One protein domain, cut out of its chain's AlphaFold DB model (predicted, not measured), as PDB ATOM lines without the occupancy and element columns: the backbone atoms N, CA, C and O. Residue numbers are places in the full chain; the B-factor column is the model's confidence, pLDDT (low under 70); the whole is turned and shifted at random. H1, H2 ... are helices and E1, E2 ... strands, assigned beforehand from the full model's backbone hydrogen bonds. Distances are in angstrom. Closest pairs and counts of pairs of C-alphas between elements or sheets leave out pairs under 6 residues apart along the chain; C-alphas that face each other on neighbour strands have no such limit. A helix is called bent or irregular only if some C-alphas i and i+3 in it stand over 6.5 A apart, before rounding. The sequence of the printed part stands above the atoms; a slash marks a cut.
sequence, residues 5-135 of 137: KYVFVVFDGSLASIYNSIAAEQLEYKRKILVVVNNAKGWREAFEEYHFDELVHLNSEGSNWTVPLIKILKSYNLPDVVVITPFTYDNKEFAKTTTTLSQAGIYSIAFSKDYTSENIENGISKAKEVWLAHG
ATOM      1  N   LYS A   5      71.060   2.221  21.094       69.19
ATOM      2  CA  LYS A   5      70.958   3.651  20.738       69.19
ATOM      3  C   LYS A   5      71.863   4.531  21.608       69.19
ATOM      4  O   LYS A   5      72.306   5.587  21.161       69.19
ATOM      5  N   TYR A   6      72.191   4.068  22.815       72.19
ATOM      6  CA  TYR A   6      72.963   4.818  23.801       72.19
ATOM      7  C   TYR A   6      74.072   3.957  24.408       72.19
ATOM      8  O   TYR A   6      73.880   2.764  24.659       72.19
ATOM      9  N   VAL A   7      75.219   4.586  24.656       73.75
ATOM     10  CA  VAL A   7      76.360   3.986  25.354       73.75
ATOM     11  C   VAL A   7      76.696   4.879  26.531       73.75
ATOM     12  O   VAL A   7      77.082   6.024  26.326       73.75
ATOM     13  N   PHE A   8      76.578   4.375  27.753       74.44
ATOM     14  CA  PHE A   8      76.969   5.132  28.939       74.44
ATOM     15  C   PHE A   8      78.396   4.787  29.306       74.44
ATOM     16  O   PHE A   8      78.706   3.621  29.525       74.44
ATOM     17  N   VAL A   9      79.257   5.789  29.410       70.94
ATOM     18  CA  VAL A   9      80.582   5.615  30.002       70.94
ATOM     19  C   VAL A   9      80.501   6.053  31.453       70.94
ATOM     20  O   VAL A   9      79.966   7.113  31.741       70.94
ATOM     21  N   VAL A  10      81.019   5.248  32.369       68.38
ATOM     22  CA  VAL A  10      80.927   5.461  33.811       68.38
ATOM     23  C   VAL A  10      82.329   5.513  34.405       68.38
ATOM     24  O   VAL A  10      83.128   4.596  34.207       68.38
ATOM     25  N   PHE A  11      82.605   6.574  35.162       63.84
ATOM     26  CA  PHE A  11      83.828   6.759  35.950       63.84
ATOM     27  C   PHE A  11      83.484   6.740  37.445       63.84
ATOM     28  O   PHE A  11      82.600   7.482  37.856       63.84
ATOM     29  N   ASP A  12      84.188   5.921  38.230       59.31
ATOM     30  CA  ASP A  12      84.169   5.862  39.703       59.31
ATOM     31  C   ASP A  12      82.803   5.871  40.440       59.31
ATOM     32  O   ASP A  12      82.101   6.872  40.540       59.31
ATOM     33  N   GLY A  13      82.499   4.755  41.119       54.19
ATOM     34  CA  GLY A  13      81.735   4.733  42.380       54.19
ATOM     35  C   GLY A  13      80.215   4.948  42.351       54.19
ATOM     36  O   GLY A  13      79.594   4.837  43.404       54.19
ATOM     37  N   SER A  14      79.587   5.216  41.203       62.22
ATOM     38  CA  SER A  14      78.163   5.614  41.129       62.22
ATOM     39  C   SER A  14      77.252   4.666  40.332       62.22
ATOM     40  O   SER A  14      76.165   5.053  39.897       62.22
ATOM     41  N   LEU A  15      77.661   3.406  40.160       65.56
ATOM     42  CA  LEU A  15      76.946   2.423  39.333       65.56
ATOM     43  C   LEU A  15      75.483   2.199  39.745       65.56
ATOM     44  O   LEU A  15      74.650   2.020  38.864       65.56
ATOM     45  N   ALA A  16      75.152   2.280  41.037       66.19
ATOM     46  CA  ALA A  16      73.781   2.114  41.526       66.19
ATOM     47  C   ALA A  16      72.832   3.240  41.064       66.19
ATOM     48  O   ALA A  16      71.726   2.976  40.596       66.19
ATOM     49  N   SER A  17      73.265   4.504  41.144       65.50
ATOM     50  CA  SER A  17      72.461   5.646  40.677       65.50
ATOM     51  C   SER A  17      72.266   5.608  39.163       65.50
ATOM     52  O   SER A  17      71.171   5.857  38.664       65.50
ATOM     53  N   ILE A  18      73.324   5.240  38.437       65.00
ATOM     54  CA  ILE A  18      73.291   5.073  36.983       65.00
ATOM     55  C   ILE A  18      72.358   3.937  36.592       65.00
ATOM     56  O   ILE A  18      71.558   4.112  35.677       65.00
ATOM     57  N   TYR A  19      72.421   2.807  37.298       68.56
ATOM     58  CA  TYR A  19      71.531   1.688  37.045       68.56
ATOM     59  C   TYR A  19      70.070   2.091  37.177       68.56
ATOM     60  O   TYR A  19      69.318   1.877  36.239       68.56
ATOM     61  N   ASN A  20      69.665   2.705  38.291       68.00
ATOM     62  CA  ASN A  20      68.254   3.025  38.515       68.00
ATOM     63  C   ASN A  20      67.685   3.944  37.422       68.00
ATOM     64  O   ASN A  20      66.571   3.723  36.949       68.00
ATOM     65  N   SER A  21      68.469   4.927  36.969       66.88
ATOM     66  CA  SER A  21      68.074   5.809  35.866       66.88
ATOM     67  C   SER A  21      68.081   5.104  34.503       66.88
ATOM     68  O   SER A  21      67.177   5.318  33.699       66.88
ATOM     69  N   ILE A  22      69.061   4.233  34.235       67.19
ATOM     70  CA  ILE A  22      69.123   3.434  33.000       67.19
ATOM     71  C   ILE A  22      67.990   2.404  32.952       67.19
ATOM     72  O   ILE A  22      67.364   2.250  31.911       67.19
ATOM     73  N   ALA A  23      67.696   1.723  34.057       65.00
ATOM     74  CA  ALA A  23      66.660   0.701  34.153       65.00
ATOM     75  C   ALA A  23      65.271   1.290  33.888       65.00
ATOM     76  O   ALA A  23      64.480   0.688  33.161       65.00
ATOM     77  N   ALA A  24      64.994   2.491  34.410       63.25
ATOM     78  CA  ALA A  24      63.773   3.228  34.093       63.25
ATOM     79  C   ALA A  24      63.640   3.480  32.577       63.25
ATOM     80  O   ALA A  24      62.606   3.166  31.987       63.25
ATOM     81  N   GLU A  25      64.715   3.932  31.925       64.94
ATOM     82  CA  GLU A  25      64.754   4.164  30.474       64.94
ATOM     83  C   GLU A  25      64.632   2.857  29.659       64.94
ATOM     84  O   GLU A  25      63.896   2.785  28.670       64.94
ATOM     85  N   GLN A  26      65.324   1.786  30.067       60.66
ATOM     86  CA  GLN A  26      65.232   0.474  29.416       60.66
ATOM     87  C   GLN A  26      63.803  -0.067  29.466       60.66
ATOM     88  O   GLN A  26      63.332  -0.622  28.470       60.66
ATOM     89  N   LEU A  27      63.108   0.113  30.593       56.81
ATOM     90  CA  LEU A  27      61.718  -0.298  30.774       56.81
ATOM     91  C   LEU A  27      60.756   0.539  29.923       56.81
ATOM     92  O   LEU A  27      59.903  -0.038  29.244       56.81
ATOM     93  N   GLU A  28      60.908   1.867  29.917       56.72
ATOM     94  CA  GLU A  28      60.052   2.772  29.138       56.72
ATOM     95  C   GLU A  28      60.173   2.504  27.631       56.72
ATOM     96  O   GLU A  28      59.168   2.452  26.916       56.72
ATOM     97  N   TYR A  29      61.392   2.254  27.143       51.38
ATOM     98  CA  TYR A  29      61.652   2.171  25.704       51.38
ATOM     99  C   TYR A  29      61.924   0.760  25.168       51.38
ATOM    100  O   TYR A  29      62.043   0.604  23.949       51.38
ATOM    101  N   LYS A  30      62.004  -0.268  26.026       51.84
ATOM    102  CA  LYS A  30      62.387  -1.654  25.674       51.84
ATOM    103  C   LYS A  30      63.710  -1.724  24.895       51.84
ATOM    104  O   LYS A  30      63.806  -2.412  23.875       51.84
ATOM    105  N   ARG A  31      64.721  -0.961  25.326       60.88
ATOM    106  CA  ARG A  31      66.005  -0.793  24.611       60.88
ATOM    107  C   ARG A  31      67.172  -1.373  25.392       60.88
ATOM    108  O   ARG A  31      67.141  -1.397  26.611       60.88
ATOM    109  N   LYS A  32      68.219  -1.771  24.662       60.25
ATOM    110  CA  LYS A  32      69.490  -2.201  25.249       60.25
ATOM    111  C   LYS A  32      70.459  -1.030  25.396       60.25
ATOM    112  O   LYS A  32      70.586  -0.227  24.465       60.25
ATOM    113  N   ILE A  33      71.139  -0.952  26.540       64.50
ATOM    114  CA  ILE A  33      72.101   0.107  26.874       64.50
ATOM    115  C   ILE A  33      73.457  -0.505  27.218       64.50
ATOM    116  O   ILE A  33      73.552  -1.334  28.119       64.50
ATOM    117  N   LEU A  34      74.496  -0.122  26.469       68.38
ATOM    118  CA  LEU A  34      75.856  -0.598  26.711       68.38
ATOM    119  C   LEU A  34      76.477   0.278  27.794       68.38
ATOM    120  O   LEU A  34      76.637   1.485  27.592       68.38
ATOM    121  N   VAL A  35      76.838  -0.329  28.922       68.00
ATOM    122  CA  VAL A  35      77.529   0.374  30.005       68.00
ATOM    123  C   VAL A  35      79.015   0.075  29.925       68.00
ATOM    124  O   VAL A  35      79.445  -1.077  29.937       68.00
ATOM    125  N   VAL A  36      79.811   1.130  29.838       67.75
ATOM    126  CA  VAL A  36      81.258   1.063  29.745       67.75
ATOM    127  C   VAL A  36      81.859   1.639  31.010       67.75
ATOM    128  O   VAL A  36      81.764   2.836  31.255       67.75
ATOM    129  N   VAL A  37      82.491   0.806  31.824       67.81
ATOM    130  CA  VAL A  37      83.050   1.237  33.110       67.81
ATOM    131  C   VAL A  37      84.547   1.447  32.961       67.81
ATOM    132  O   VAL A  37      85.219   0.527  32.515       67.81
ATOM    133  N   ASN A  38      85.086   2.609  33.337       63.72
ATOM    134  CA  ASN A  38      86.533   2.852  33.331       63.72
ATOM    135  C   ASN A  38      87.083   2.986  34.757       63.72
ATOM    136  O   ASN A  38      86.727   3.931  35.458       63.72
ATOM    137  N   ASN A  39      87.949   2.054  35.176       60.50
ATOM    138  CA  ASN A  39      88.625   1.995  36.488       60.50
ATOM    139  C   ASN A  39      87.736   2.054  37.751       60.50
ATOM    140  O   ASN A  39      88.270   2.177  38.855       60.50
ATOM    141  N   ALA A  40      86.408   1.941  37.646       63.47
ATOM    142  CA  ALA A  40      85.544   2.043  38.819       63.47
ATOM    143  C   ALA A  40      85.726   0.825  39.735       63.47
ATOM    144  O   ALA A  40      85.554  -0.305  39.301       63.47
ATOM    145  N   LYS A  41      86.035   1.020  41.018       61.25
ATOM    146  CA  LYS A  41      86.056  -0.086  41.995       61.25
ATOM    147  C   LYS A  41      84.634  -0.605  42.262       61.25
ATOM    148  O   LYS A  41      83.691   0.178  42.245       61.25
ATOM    149  N   GLY A  42      84.494  -1.905  42.539       61.91
ATOM    150  CA  GLY A  42      83.201  -2.528  42.874       61.91
ATOM    151  C   GLY A  42      82.258  -2.736  41.681       61.91
ATOM    152  O   GLY A  42      81.059  -2.936  41.856       61.91
ATOM    153  N   TRP A  43      82.774  -2.626  40.451       63.38
ATOM    154  CA  TRP A  43      81.950  -2.682  39.244       63.38
ATOM    155  C   TRP A  43      81.385  -4.064  38.941       63.38
ATOM    156  O   TRP A  43      80.339  -4.172  38.304       63.38
ATOM    157  N   ARG A  44      82.084  -5.114  39.376       63.53
ATOM    158  CA  ARG A  44      81.694  -6.496  39.107       63.53
ATOM    159  C   ARG A  44      80.514  -6.896  39.989       63.53
ATOM    160  O   ARG A  44      79.556  -7.460  39.480       63.53
ATOM    161  N   GLU A  45      80.559  -6.518  41.261       66.19
ATOM    162  CA  GLU A  45      79.481  -6.716  42.228       66.19
ATOM    163  C   GLU A  45      78.225  -5.936  41.812       66.19
ATOM    164  O   GLU A  45      77.135  -6.496  41.761       66.19
ATOM    165  N   ALA A  46      78.391  -4.674  41.403       63.00
ATOM    166  CA  ALA A  46      77.286  -3.872  40.878       63.00
ATOM    167  C   ALA A  46      76.696  -4.463  39.583       63.00
ATOM    168  O   ALA A  46      75.488  -4.434  39.387       63.00
ATOM    169  N   PHE A  47      77.516  -5.019  38.685       64.62
ATOM    170  CA  PHE A  47      77.003  -5.678  37.480       64.62
ATOM    171  C   PHE A  47      76.142  -6.905  37.806       64.62
ATOM    172  O   PHE A  47      75.089  -7.092  37.195       64.62
ATOM    173  N   GLU A  48      76.576  -7.717  38.770       65.44
ATOM    174  CA  GLU A  48      75.828  -8.893  39.224       65.44
ATOM    175  C   GLU A  48      74.508  -8.510  39.906       65.44
ATOM    176  O   GLU A  48      73.498  -9.176  39.686       65.44
ATOM    177  N   GLU A  49      74.495  -7.418  40.674       66.56
ATOM    178  CA  GLU A  49      73.302  -6.911  41.368       66.56
ATOM    179  C   GLU A  49      72.274  -6.282  40.414       66.56
ATOM    180  O   GLU A  49      71.067  -6.395  40.625       66.56
ATOM    181  N   TYR A  50      72.746  -5.628  39.351       64.75
ATOM    182  CA  TYR A  50      71.928  -4.740  38.528       64.75
ATOM    183  C   TYR A  50      71.597  -5.280  37.128       64.75
ATOM    184  O   TYR A  50      70.959  -4.591  36.352       64.75
ATOM    185  N   HIS A  51      71.973  -6.511  36.769       64.88
ATOM    186  CA  HIS A  51      71.497  -7.178  35.540       64.88
ATOM    187  C   HIS A  51      71.526  -6.321  34.251       64.88
ATOM    188  O   HIS A  51      70.593  -6.361  33.445       64.88
ATOM    189  N   PHE A  52      72.589  -5.540  34.030       65.88
ATOM    190  CA  PHE A  52      72.729  -4.772  32.790       65.88
ATOM    191  C   PHE A  52      72.695  -5.693  31.559       65.88
ATOM    192  O   PHE A  52      73.269  -6.782  31.580       65.88
ATOM    193  N   ASP A  53      72.077  -5.228  30.464       64.69
ATOM    194  CA  ASP A  53      72.010  -5.970  29.193       64.69
ATOM    195  C   ASP A  53      73.400  -6.370  28.688       64.69
ATOM    196  O   ASP A  53      73.587  -7.472  28.174       64.69
ATOM    197  N   GLU A  54      74.359  -5.445  28.795       70.31
ATOM    198  CA  GLU A  54      75.759  -5.679  28.471       70.31
ATOM    199  C   GLU A  54      76.652  -4.645  29.161       70.31
ATOM    200  O   GLU A  54      76.360  -3.444  29.169       70.31
ATOM    201  N   LEU A  55      77.756  -5.124  29.734       68.00
ATOM    202  CA  LEU A  55      78.729  -4.298  30.429       68.00
ATOM    203  C   LEU A  55      80.136  -4.598  29.925       68.00
ATOM    204  O   LEU A  55      80.576  -5.749  29.900       68.00
ATOM    205  N   VAL A  56      80.855  -3.544  29.551       72.06
ATOM    206  CA  VAL A  56      82.237  -3.629  29.086       72.06
ATOM    207  C   VAL A  56      83.130  -2.831  30.023       72.06
ATOM    208  O   VAL A  56      82.959  -1.631  30.212       72.06
ATOM    209  N   HIS A  57      84.117  -3.494  30.614       66.88
ATOM    210  CA  HIS A  57      85.102  -2.822  31.450       66.88
ATOM    211  C   HIS A  57      86.263  -2.301  30.592       66.88
ATOM    212  O   HIS A  57      86.971  -3.069  29.935       66.88
ATOM    213  N   LEU A  58      86.463  -0.987  30.612       67.88
ATOM    214  CA  LEU A  58      87.665  -0.318  30.144       67.88
ATOM    215  C   LEU A  58      88.686  -0.267  31.281       67.88
ATOM    216  O   LEU A  58      88.429   0.270  32.350       67.88
ATOM    217  N   ASN A  59      89.869  -0.813  31.031       65.19
ATOM    218  CA  ASN A  59      90.998  -0.711  31.948       65.19
ATOM    219  C   ASN A  59      92.000   0.297  31.379       65.19
ATOM    220  O   ASN A  59      92.995  -0.092  30.762       65.19
ATOM    221  N   SER A  60      91.673   1.589  31.458       63.12
ATOM    222  CA  SER A  60      92.495   2.646  30.858       63.12
ATOM    223  C   SER A  60      92.731   3.808  31.813       63.12
ATOM    224  O   SER A  60      91.806   4.337  32.422       63.12
ATOM    225  N   GLU A  61      93.984   4.230  31.940       59.31
ATOM    226  CA  GLU A  61      94.371   5.332  32.820       59.31
ATOM    227  C   GLU A  61      94.081   6.704  32.182       59.31
ATOM    228  O   GLU A  61      94.330   6.926  30.992       59.31
ATOM    229  N   GLY A  62      93.575   7.643  32.990       59.94
ATOM    230  CA  GLY A  62      93.329   9.032  32.584       59.94
ATOM    231  C   GLY A  62      92.341   9.182  31.418       59.94
ATOM    232  O   GLY A  62      91.400   8.404  31.273       59.94
ATOM    233  N   SER A  63      92.559  10.181  30.558       58.53
ATOM    234  CA  SER A  63      91.717  10.490  29.387       58.53
ATOM    235  C   SER A  63      91.975   9.602  28.154       58.53
ATOM    236  O   SER A  63      91.470   9.881  27.067       58.53
ATOM    237  N   ASN A  64      92.724   8.501  28.298       68.12
ATOM    238  CA  ASN A  64      93.056   7.589  27.193       68.12
ATOM    239  C   ASN A  64      91.979   6.529  26.899       68.12
ATOM    240  O   ASN A  64      92.191   5.667  26.047       68.12
ATOM    241  N   TRP A  65      90.821   6.590  27.558       75.56
ATOM    242  CA  TRP A  65      89.712   5.641  27.401       75.56
ATOM    243  C   TRP A  65      88.975   5.754  26.058       75.56
ATOM    244  O   TRP A  65      88.339   4.797  25.613       75.56
ATOM    245  N   THR A  66      89.079   6.895  25.370       79.25
ATOM    246  CA  THR A  66      88.310   7.178  24.148       79.25
ATOM    247  C   THR A  66      88.693   6.255  22.989       79.25
ATOM    248  O   THR A  66      87.828   5.764  22.269       79.25
ATOM    249  N   VAL A  67      89.987   5.963  22.819       82.31
ATOM    250  CA  VAL A  67      90.476   5.058  21.762       82.31
ATOM    251  C   VAL A  67      90.040   3.603  22.009       82.31
ATOM    252  O   VAL A  67      89.507   2.986  21.081       82.31
ATOM    253  N   PRO A  68      90.214   3.031  23.218       81.25
ATOM    254  CA  PRO A  68      89.606   1.759  23.598       81.25
ATOM    255  C   PRO A  68      88.093   1.699  23.354       81.25
ATOM    256  O   PRO A  68      87.628   0.733  22.749       81.25
ATOM    257  N   LEU A  69      87.340   2.740  23.736       82.56
ATOM    258  CA  LEU A  69      85.894   2.795  23.501       82.56
ATOM    259  C   LEU A  69      85.557   2.694  22.009       82.56
ATOM    260  O   LEU A  69      84.730   1.873  21.624       82.56
ATOM    261  N   ILE A  70      86.224   3.474  21.154       83.56
ATOM    262  CA  ILE A  70      85.985   3.447  19.700       83.56
ATOM    263  C   ILE A  70      86.201   2.039  19.129       83.56
ATOM    264  O   ILE A  70      85.441   1.602  18.264       83.56
ATOM    265  N   LYS A  71      87.222   1.312  19.602       83.88
ATOM    266  CA  LYS A  71      87.484  -0.066  19.156       83.88
ATOM    267  C   LYS A  71      86.342  -1.012  19.529       83.88
ATOM    268  O   LYS A  71      85.934  -1.797  18.678       83.88
ATOM    269  N   ILE A  72      85.816  -0.898  20.749       82.19
ATOM    270  CA  ILE A  72      84.653  -1.670  21.212       82.19
ATOM    271  C   ILE A  72      83.433  -1.340  20.349       82.19
ATOM    272  O   ILE A  72      82.839  -2.228  19.749       82.19
ATOM    273  N   LEU A  73      83.088  -0.063  20.185       80.19
ATOM    274  CA  LEU A  73      81.906   0.314  19.399       80.19
ATOM    275  C   LEU A  73      81.980  -0.195  17.954       80.19
ATOM    276  O   LEU A  73      80.991  -0.691  17.415       80.19
ATOM    277  N   LYS A  74      83.174  -0.178  17.350       82.12
ATOM    278  CA  LYS A  74      83.403  -0.784  16.034       82.12
ATOM    279  C   LYS A  74      83.256  -2.306  16.044       82.12
ATOM    280  O   LYS A  74      82.642  -2.836  15.121       82.12
ATOM    281  N   SER A  75      83.772  -3.016  17.052       81.75
ATOM    282  CA  SER A  75      83.643  -4.482  17.129       81.75
ATOM    283  C   SER A  75      82.201  -4.939  17.332       81.75
ATOM    284  O   SER A  75      81.823  -5.999  16.845       81.75
ATOM    285  N   TYR A  76      81.390  -4.123  18.007       75.50
ATOM    286  CA  TYR A  76      79.959  -4.360  18.187       75.50
ATOM    287  C   TYR A  76      79.103  -3.910  16.992       75.50
ATOM    288  O   TYR A  76      77.884  -4.071  17.020       75.50
ATOM    289  N   ASN A  77      79.721  -3.365  15.935       76.75
ATOM    290  CA  ASN A  77      79.030  -2.763  14.796       76.75
ATOM    291  C   ASN A  77      77.990  -1.716  15.241       76.75
ATOM    292  O   ASN A  77      76.848  -1.711  14.780       76.75
ATOM    293  N   LEU A  78      78.411  -0.835  16.155       74.94
ATOM    294  CA  LEU A  78      77.632   0.271  16.720       74.94
ATOM    295  C   LEU A  78      78.140   1.629  16.205       74.94
ATOM    296  O   LEU A  78      78.631   2.434  16.997       74.94
ATOM    297  N   PRO A  79      78.061   1.917  14.891       63.72
ATOM    298  CA  PRO A  79      78.436   3.232  14.370       63.72
ATOM    299  C   PRO A  79      77.444   4.322  14.802       63.72
ATOM    300  O   PRO A  79      77.772   5.502  14.812       63.72
ATOM    301  N   ASP A  80      76.237   3.909  15.190       71.94
ATOM    302  CA  ASP A  80      75.075   4.762  15.375       71.94
ATOM    303  C   ASP A  80      74.654   4.772  16.838       71.94
ATOM    304  O   ASP A  80      73.571   4.317  17.195       71.94
ATOM    305  N   VAL A  81      75.532   5.261  17.703       75.38
ATOM    306  CA  VAL A  81      75.243   5.405  19.130       75.38
ATOM    307  C   VAL A  81      75.588   6.804  19.591       75.38
ATOM    308  O   VAL A  81      76.522   7.429  19.086       75.38
ATOM    309  N   VAL A  82      74.836   7.280  20.578       79.62
ATOM    310  CA  VAL A  82      75.220   8.472  21.328       79.62
ATOM    311  C   VAL A  82      75.921   8.025  22.603       79.62
ATOM    312  O   VAL A  82      75.342   7.321  23.433       79.62
ATOM    313  N   VAL A  83      77.184   8.417  22.741       79.19
ATOM    314  CA  VAL A  83      77.986   8.165  23.936       79.19
ATOM    315  C   VAL A  83      77.647   9.214  24.994       79.19
ATOM    316  O   VAL A  83      77.788  10.411  24.756       79.19
ATOM    317  N   ILE A  84      77.210   8.766  26.162       76.00
ATOM    318  CA  ILE A  84      76.817   9.585  27.305       76.00
ATOM    319  C   ILE A  84      77.904   9.449  28.363       76.00
ATOM    320  O   ILE A  84      78.120   8.368  28.909       76.00
ATOM    321  N   THR A  85      78.615  10.538  28.631       74.25
ATOM    322  CA  THR A  85      79.800  10.522  29.501       74.25
ATOM    323  C   THR A  85      79.699  11.590  30.597       74.25
ATOM    324  O   THR A  85      79.418  12.750  30.278       74.25
ATOM    325  N   PRO A  86      79.955  11.241  31.866       66.50
ATOM    326  CA  PRO A  86      80.005  12.170  32.983       66.50
ATOM    327  C   PRO A  86      81.339  12.910  32.947       66.50
ATOM    328  O   PRO A  86      82.392  12.283  32.816       66.50
ATOM    329  N   PHE A  87      81.311  14.239  33.056       65.94
ATOM    330  CA  PHE A  87      82.529  15.051  32.998       65.94
ATOM    331  C   PHE A  87      82.853  15.767  34.304       65.94
ATOM    332  O   PHE A  87      82.026  16.446  34.913       65.94
ATOM    333  N   THR A  88      84.125  15.661  34.688       52.56
ATOM    334  CA  THR A  88      84.801  16.544  35.636       52.56
ATOM    335  C   THR A  88      85.212  17.842  34.938       52.56
ATOM    336  O   THR A  88      85.642  17.815  33.791       52.56
ATOM    337  N   TYR A  89      85.073  18.966  35.641       44.06
ATOM    338  CA  TYR A  89      85.298  20.355  35.210       44.06
ATOM    339  C   TYR A  89      86.720  20.692  34.686       44.06
ATOM    340  O   TYR A  89      87.375  21.588  35.211       44.06
ATOM    341  N   ASP A  90      87.189  20.056  33.611       55.44
ATOM    342  CA  ASP A  90      88.209  20.645  32.740       55.44
ATOM    343  C   ASP A  90      87.763  20.553  31.276       55.44
ATOM    344  O   ASP A  90      87.812  19.505  30.624       55.44
ATOM    345  N   ASN A  91      87.296  21.689  30.751       58.72
ATOM    346  CA  ASN A  91      86.755  21.833  29.397       58.72
ATOM    347  C   ASN A  91      87.709  21.314  28.303       58.72
ATOM    348  O   ASN A  91      87.260  20.983  27.203       58.72
ATOM    349  N   LYS A  92      89.017  21.221  28.582       68.25
ATOM    350  CA  LYS A  92      90.022  20.737  27.625       68.25
ATOM    351  C   LYS A  92      89.954  19.229  27.387       68.25
ATOM    352  O   LYS A  92      90.029  18.799  26.235       68.25
ATOM    353  N   GLU A  93      89.794  18.423  28.436       68.06
ATOM    354  CA  GLU A  93      89.697  16.963  28.285       68.06
ATOM    355  C   GLU A  93      88.372  16.555  27.634       68.06
ATOM    356  O   GLU A  93      88.335  15.649  26.791       68.06
ATOM    357  N   PHE A  94      87.302  17.295  27.938       69.12
ATOM    358  CA  PHE A  94      86.017  17.155  27.263       69.12
ATOM    359  C   PHE A  94      86.112  17.445  25.763       69.12
ATOM    360  O   PHE A  94      85.700  16.621  24.941       69.12
ATOM    361  N   ALA A  95      86.699  18.585  25.391       73.56
ATOM    362  CA  ALA A  95      86.865  18.961  23.990       73.56
ATOM    363  C   ALA A  95      87.702  17.926  23.222       73.56
ATOM    364  O   ALA A  95      87.361  17.555  22.099       73.56
ATOM    365  N   LYS A  96      88.765  17.396  23.840       78.38
ATOM    366  CA  LYS A  96      89.594  16.346  23.235       78.38
ATOM    367  C   LYS A  96      88.806  15.051  23.014       78.38
ATOM    368  O   LYS A  96      88.883  14.467  21.933       78.38
ATOM    369  N   THR A  97      88.030  14.625  24.010       78.19
ATOM    370  CA  THR A  97      87.211  13.405  23.942       78.19
ATOM    371  C   THR A  97      86.154  13.506  22.846       78.19
ATOM    372  O   THR A  97      86.096  12.653  21.961       78.19
ATOM    373  N   THR A  98      85.354  14.572  22.870       78.44
ATOM    374  CA  THR A  98      84.291  14.811  21.880       78.44
ATOM    375  C   THR A  98      84.844  14.945  20.469       78.44
ATOM    376  O   THR A  98      84.292  14.357  19.543       78.44
ATOM    377  N   THR A  99      85.979  15.631  20.299       84.19
ATOM    378  CA  THR A  99      86.674  15.713  19.004       84.19
ATOM    379  C   THR A  99      87.093  14.331  18.510       84.19
ATOM    380  O   THR A  99      86.856  13.998  17.351       84.19
ATOM    381  N   THR A 100      87.672  13.502  19.382       85.31
ATOM    382  CA  THR A 100      88.139  12.152  19.019       85.31
ATOM    383  C   THR A 100      86.974  11.233  18.630       85.31
ATOM    384  O   THR A 100      87.069  10.510  17.639       85.31
ATOM    385  N   LEU A 101      85.859  11.274  19.373       84.12
ATOM    386  CA  LEU A 101      84.647  10.508  19.048       84.12
ATOM    387  C   LEU A 101      84.017  10.987  17.735       84.12
ATOM    388  O   LEU A 101      83.731  10.170  16.863       84.12
ATOM    389  N   SER A 102      83.909  12.304  17.547       84.19
ATOM    390  CA  SER A 102      83.381  12.911  16.320       84.19
ATOM    391  C   SER A 102      84.210  12.539  15.083       84.19
ATOM    392  O   SER A 102      83.656  12.132  14.064       84.19
ATOM    393  N   GLN A 103      85.545  12.554  15.183       87.38
ATOM    394  CA  GLN A 103      86.444  12.086  14.115       87.38
ATOM    395  C   GLN A 103      86.259  10.598  13.779       87.38
ATOM    396  O   GLN A 103      86.544  10.178  12.659       87.38
ATOM    397  N   ALA A 104      85.777   9.798  14.731       84.38
ATOM    398  CA  ALA A 104      85.430   8.397  14.520       84.38
ATOM    399  C   ALA A 104      83.982   8.188  14.033       84.38
ATOM    400  O   ALA A 104      83.576   7.038  13.867       84.38
ATOM    401  N   GLY A 105      83.227   9.268  13.794       82.31
ATOM    402  CA  GLY A 105      81.821   9.228  13.389       82.31
ATOM    403  C   GLY A 105      80.852   8.912  14.530       82.31
ATOM    404  O   GLY A 105      79.717   8.537  14.265       82.31
ATOM    405  N   ILE A 106      81.293   9.032  15.786       83.94
ATOM    406  CA  ILE A 106      80.502   8.704  16.974       83.94
ATOM    407  C   ILE A 106      80.014   9.996  17.627       83.94
ATOM    408  O   ILE A 106      80.803  10.881  17.966       83.94
ATOM    409  N   TYR A 107      78.706  10.085  17.844       83.12
ATOM    410  CA  TYR A 107      78.101  11.202  18.559       83.12
ATOM    411  C   TYR A 107      78.293  11.034  20.062       83.12
ATOM    412  O   TYR A 107      78.242   9.925  20.592       83.12
ATOM    413  N   SER A 108      78.492  12.139  20.771       82.06
ATOM    414  CA  SER A 108      78.681  12.105  22.218       82.06
ATOM    415  C   SER A 108      78.101  13.332  22.895       82.06
ATOM    416  O   SER A 108      78.207  14.436  22.361       82.06
ATOM    417  N   ILE A 109      77.565  13.141  24.095       78.94
ATOM    418  CA  ILE A 109      77.067  14.200  24.965       78.94
ATOM    419  C   ILE A 109      77.687  14.081  26.358       78.94
ATOM    420  O   ILE A 109      77.957  12.990  26.864       78.94
ATOM    421  N   ALA A 110      77.903  15.233  26.983       75.31
ATOM    422  CA  ALA A 110      78.331  15.323  28.368       75.31
ATOM    423  C   ALA A 110      77.139  15.512  29.300       75.31
ATOM    424  O   ALA A 110      76.215  16.272  28.992       75.31
ATOM    425  N   PHE A 111      77.224  14.907  30.479       73.75
ATOM    426  CA  PHE A 111      76.395  15.269  31.622       73.75
ATOM    427  C   PHE A 111      77.265  15.495  32.865       73.75
ATOM    428  O   PHE A 111      78.475  15.242  32.850       73.75
ATOM    429  N   SER A 112      76.664  16.051  33.916       68.69
ATOM    430  CA  SER A 112      77.378  16.341  35.161       68.69
ATOM    431  C   SER A 112      77.963  15.068  35.780       68.69
ATOM    432  O   SER A 112      77.319  14.021  35.770       68.69
ATOM    433  N   LYS A 113      79.159  15.167  36.372       66.44
ATOM    434  CA  LYS A 113      79.754  14.099  37.196       66.44
ATOM    435  C   LYS A 113      78.995  13.826  38.494       66.44
ATOM    436  O   LYS A 113      79.264  12.831  39.160       66.44
ATOM    437  N   ASP A 114      78.102  14.725  38.892       70.06
ATOM    438  CA  ASP A 114      77.254  14.513  40.052       70.06
ATOM    439  C   ASP A 114      76.131  13.590  39.577       70.06
ATOM    440  O   ASP A 114      75.145  14.059  39.015       70.06
ATOM    441  N   TYR A 115      76.336  12.277  39.708       68.94
ATOM    442  CA  TYR A 115      75.460  11.195  39.234       68.94
ATOM    443  C   TYR A 115      74.104  11.131  39.961       68.94
ATOM    444  O   TYR A 115      73.678  10.084  40.450       68.94
ATOM    445  N   THR A 116      73.431  12.267  40.078       73.19
ATOM    446  CA  THR A 116      72.046  12.363  40.511       73.19
ATOM    447  C   THR A 116      71.143  11.856  39.392       73.19
ATOM    448  O   THR A 116      71.481  11.979  38.210       73.19
ATOM    449  N   SER A 117      69.980  11.314  39.757       70.38
ATOM    450  CA  SER A 117      68.985  10.850  38.784       70.38
ATOM    451  C   SER A 117      68.641  11.943  37.770       70.38
ATOM    452  O   SER A 117      68.673  11.696  36.571       70.38
ATOM    453  N   GLU A 118      68.462  13.183  38.238       78.38
ATOM    454  CA  GLU A 118      68.190  14.354  37.396       78.38
ATOM    455  C   GLU A 118      69.291  14.608  36.352       78.38
ATOM    456  O   GLU A 118      69.009  14.869  35.183       78.38
ATOM    457  N   ASN A 119      70.568  14.517  36.735       75.81
ATOM    458  CA  ASN A 119      71.670  14.748  35.800       75.81
ATOM    459  C   ASN A 119      71.780  13.642  34.747       75.81
ATOM    460  O   ASN A 119      72.124  13.925  33.596       75.81
ATOM    461  N   ILE A 120      71.467  12.404  35.128       72.19
ATOM    462  CA  ILE A 120      71.451  11.261  34.212       72.19
ATOM    463  C   ILE A 120      70.270  11.384  33.237       72.19
ATOM    464  O   ILE A 120      70.469  11.260  32.028       72.19
ATOM    465  N   GLU A 121      69.073  11.711  33.731       75.62
ATOM    466  CA  GLU A 121      67.868  11.958  32.923       75.62
ATOM    467  C   GLU A 121      68.075  13.110  31.930       75.62
ATOM    468  O   GLU A 121      67.778  12.984  30.740       75.62
ATOM    469  N   ASN A 122      68.692  14.207  32.376       78.50
ATOM    470  CA  ASN A 122      69.070  15.319  31.503       78.50
ATOM    471  C   ASN A 122      70.077  14.897  30.421       78.50
ATOM    472  O   ASN A 122      70.000  15.366  29.281       78.50
ATOM    473  N   GLY A 123      71.021  14.012  30.756       78.56
ATOM    474  CA  GLY A 123      71.932  13.399  29.789       78.56
ATOM    475  C   GLY A 123      71.177  12.582  28.736       78.56
ATOM    476  O   GLY A 123      71.349  12.811  27.540       78.56
ATOM    477  N   ILE A 124      70.284  11.689  29.162       76.56
ATOM    478  CA  ILE A 124      69.446  10.876  28.264       76.56
ATOM    479  C   ILE A 124      68.627  11.761  27.322       76.56
ATOM    480  O   ILE A 124      68.641  11.552  26.106       76.56
ATOM    481  N   SER A 125      67.964  12.785  27.864       80.38
ATOM    482  CA  SER A 125      67.144  13.709  27.077       80.38
ATOM    483  C   SER A 125      67.967  14.410  25.988       80.38
ATOM    484  O   SER A 125      67.608  14.380  24.810       80.38
ATOM    485  N   LYS A 126      69.156  14.922  26.330       82.31
ATOM    486  CA  LYS A 126      70.081  15.518  25.347       82.31
ATOM    487  C   LYS A 126      70.578  14.508  24.315       82.31
ATOM    488  O   LYS A 126      70.686  14.831  23.134       82.31
ATOM    489  N   ALA A 127      70.877  13.278  24.730       79.19
ATOM    490  CA  ALA A 127      71.278  12.223  23.805       79.19
ATOM    491  C   ALA A 127      70.169  11.911  22.790       79.19
ATOM    492  O   ALA A 127      70.443  11.681  21.610       79.19
ATOM    493  N   LYS A 128      68.908  11.946  23.232       76.25
ATOM    494  CA  LYS A 128      67.724  11.784  22.384       76.25
ATOM    495  C   LYS A 128      67.561  12.936  21.396       76.25
ATOM    496  O   LYS A 128      67.301  12.672  20.226       76.25
ATOM    497  N   GLU A 129      67.762  14.178  21.824       81.38
ATOM    498  CA  GLU A 129      67.750  15.338  20.921       81.38
ATOM    499  C   GLU A 129      68.794  15.198  19.808       81.38
ATOM    500  O   GLU A 129      68.462  15.342  18.632       81.38
ATOM    501  N   VAL A 130      70.032  14.827  20.161       78.31
ATOM    502  CA  VAL A 130      71.109  14.584  19.186       78.31
ATOM    503  C   VAL A 130      70.739  13.443  18.236       78.31
ATOM    504  O   VAL A 130      70.863  13.587  17.023       78.31
ATOM    505  N   TRP A 131      70.224  12.328  18.760       77.69
ATOM    506  CA  TRP A 131      69.776  11.196  17.944       77.69
ATOM    507  C   TRP A 131      68.734  11.604  16.890       77.69
ATOM    508  O   TRP A 131      68.870  11.271  15.710       77.69
ATOM    509  N   LEU A 132      67.713  12.354  17.314       77.50
ATOM    510  CA  LEU A 132      66.631  12.817  16.445       77.50
ATOM    511  C   LEU A 132      67.112  13.858  15.426       77.50
ATOM    512  O   LEU A 132      66.722  13.787  14.260       77.50
ATOM    513  N   ALA A 133      67.991  14.782  15.828       78.62
ATOM    514  CA  ALA A 133      68.570  15.793  14.939       78.62
ATOM    515  C   ALA A 133      69.370  15.179  13.777       78.62
ATOM    516  O   ALA A 133      69.454  15.766  12.699       78.62
ATOM    517  N   HIS A 134      69.909  13.971  13.964       71.06
ATOM    518  CA  HIS A 134      70.614  13.218  12.923       71.06
ATOM    519  C   HIS A 134      69.703  12.306  12.080       71.06
ATOM    520  O   HIS A 134      70.199  11.460  11.335       71.06
ATOM    521  N   GLY A 135      68.378  12.490  12.151       60.88
ATOM    522  CA  GLY A 135      67.415  11.862  11.240       60.88
ATOM    523  C   GLY A 135      67.181  10.371  11.485       60.88
ATOM    524  O   GLY A 135      66.744   9.664  10.576       60.88
TER     525      GLY A 135
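AT A GLANCE: This is residues 5 to 135 of the 137 residues of an uncharacterized protein of Thermococcus sp (UniProt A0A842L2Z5). Picture a strongly twisted sheet of five parallel strands as the core, with helices over both of its faces: H1 and H5 cover one face, H3 and H4 the other. The short helix H2 sits near the edge strand E3, beside the start of H1, and only grazes the sheet. The printed part has 131 residues, with five named strands and five named helices alternating along it as E1 H1 E2 H2 E3 H3 E4 H4 E5 H5, and the sheet's order is E3 E2 E1 E4 E5. The class is mixed, helices and strands. The whole is compact, with a radius of gyration of the C-alphas of 13.6 A, and rounded, with spans of 36 by 34 by 30 A.

IN THESE COORDINATES: Find C-alpha 6 at (72.963, 4.818, 23.801); from there strand E1, residues 6 to 11, runs 16.4 A. Next come helix H1, residues 15 to 29, 20.5 A long, and strand E2, residues 33 to 38, 16.0 A. Helix H2, residues 43 to 50, is 10.3 A long, and strand E3, residues 54 to 58, is 13.2 A. At C-alpha 62, (93.329, 9.032, 32.584), begins helix H3, residues 62 to 75, 22.7 A long; it is irregular, with C-alphas 62 and 65 at 7.2 A. Strand E4, residues 82 to 87, covers 15.3 A, helix H4, residues 91 to 103, 18.1 A, and strand E5, residues 107 to 112, 17.4 A. Helix H5, residues 117 to 133, is the longest at 24.4 A and ends at C-alpha 133, (68.570, 15.793, 14.939).

HOW THE PARTS SIT: Start at the inner strand E1. It is parallel to E2 at 23 degrees, with N 36 and O 8 at 2.7 A, within hydrogen-bond range, and to E4 at 21 degrees, with N 84 and O 7 at 2.7 A. Look next at the edge strands: E3 is parallel to E2 at 22 degrees, with N 58 and O 37 at 2.7 A, and E5 to E4 at 30 degrees, with N 83 and O 107 at 2.8 A. E1, H1, E2, then E2, H2, E3, and E4, H4, E5 are strand-helix-strand units, two parallel neighbour strands with a helix between them along the chain; E3, H3, E4 is a split one, with E2 and E1 between its strands. The four crossovers are right-handed. H5 is on the sheet at a height of 8.4 A, over E4 and E5, slantwise at 33 degrees to E4 on the local plane; its closest C-alphas to E5 are those of Gly 123 and Phe 111, 5.2 A. On the opposite face H4 lies over E5 at a height of 8.3 A. H3 is on the same face as H4, over E2, at a height of 8.5 A. H3 and H4 touch at a shallow tilt of 19 degrees, the same way, closest at the C-alphas of Thr 66 and Thr 97, 6.3 A. H1 is on the sheet and touches H5, with residues 17 to 21 alone, at a steep tilt of 45 degrees; their closest C-alphas are those of Ser 21 and Ser 117, 5.9 A. With residues 15 to 19 alone H1 touches H2, closest at the C-alphas of Leu 15 and Ala 46, 6.5 A. In H1, H2, H4 and H5 every O i to N i+4 pair is within hydrogen-bond range; in H3, 7 of 10.

THE WHOLE: The two C-alphas farthest apart are those of Gly 42 and Gly 135, 38.2 A. The printed part has no cut. No link is long; H3 to E4 is short and the others are tight. The mean pLDDT of the printed part is 70.5, and 68 residues are under 70, among them residues 10 to 53 and 86 to 94.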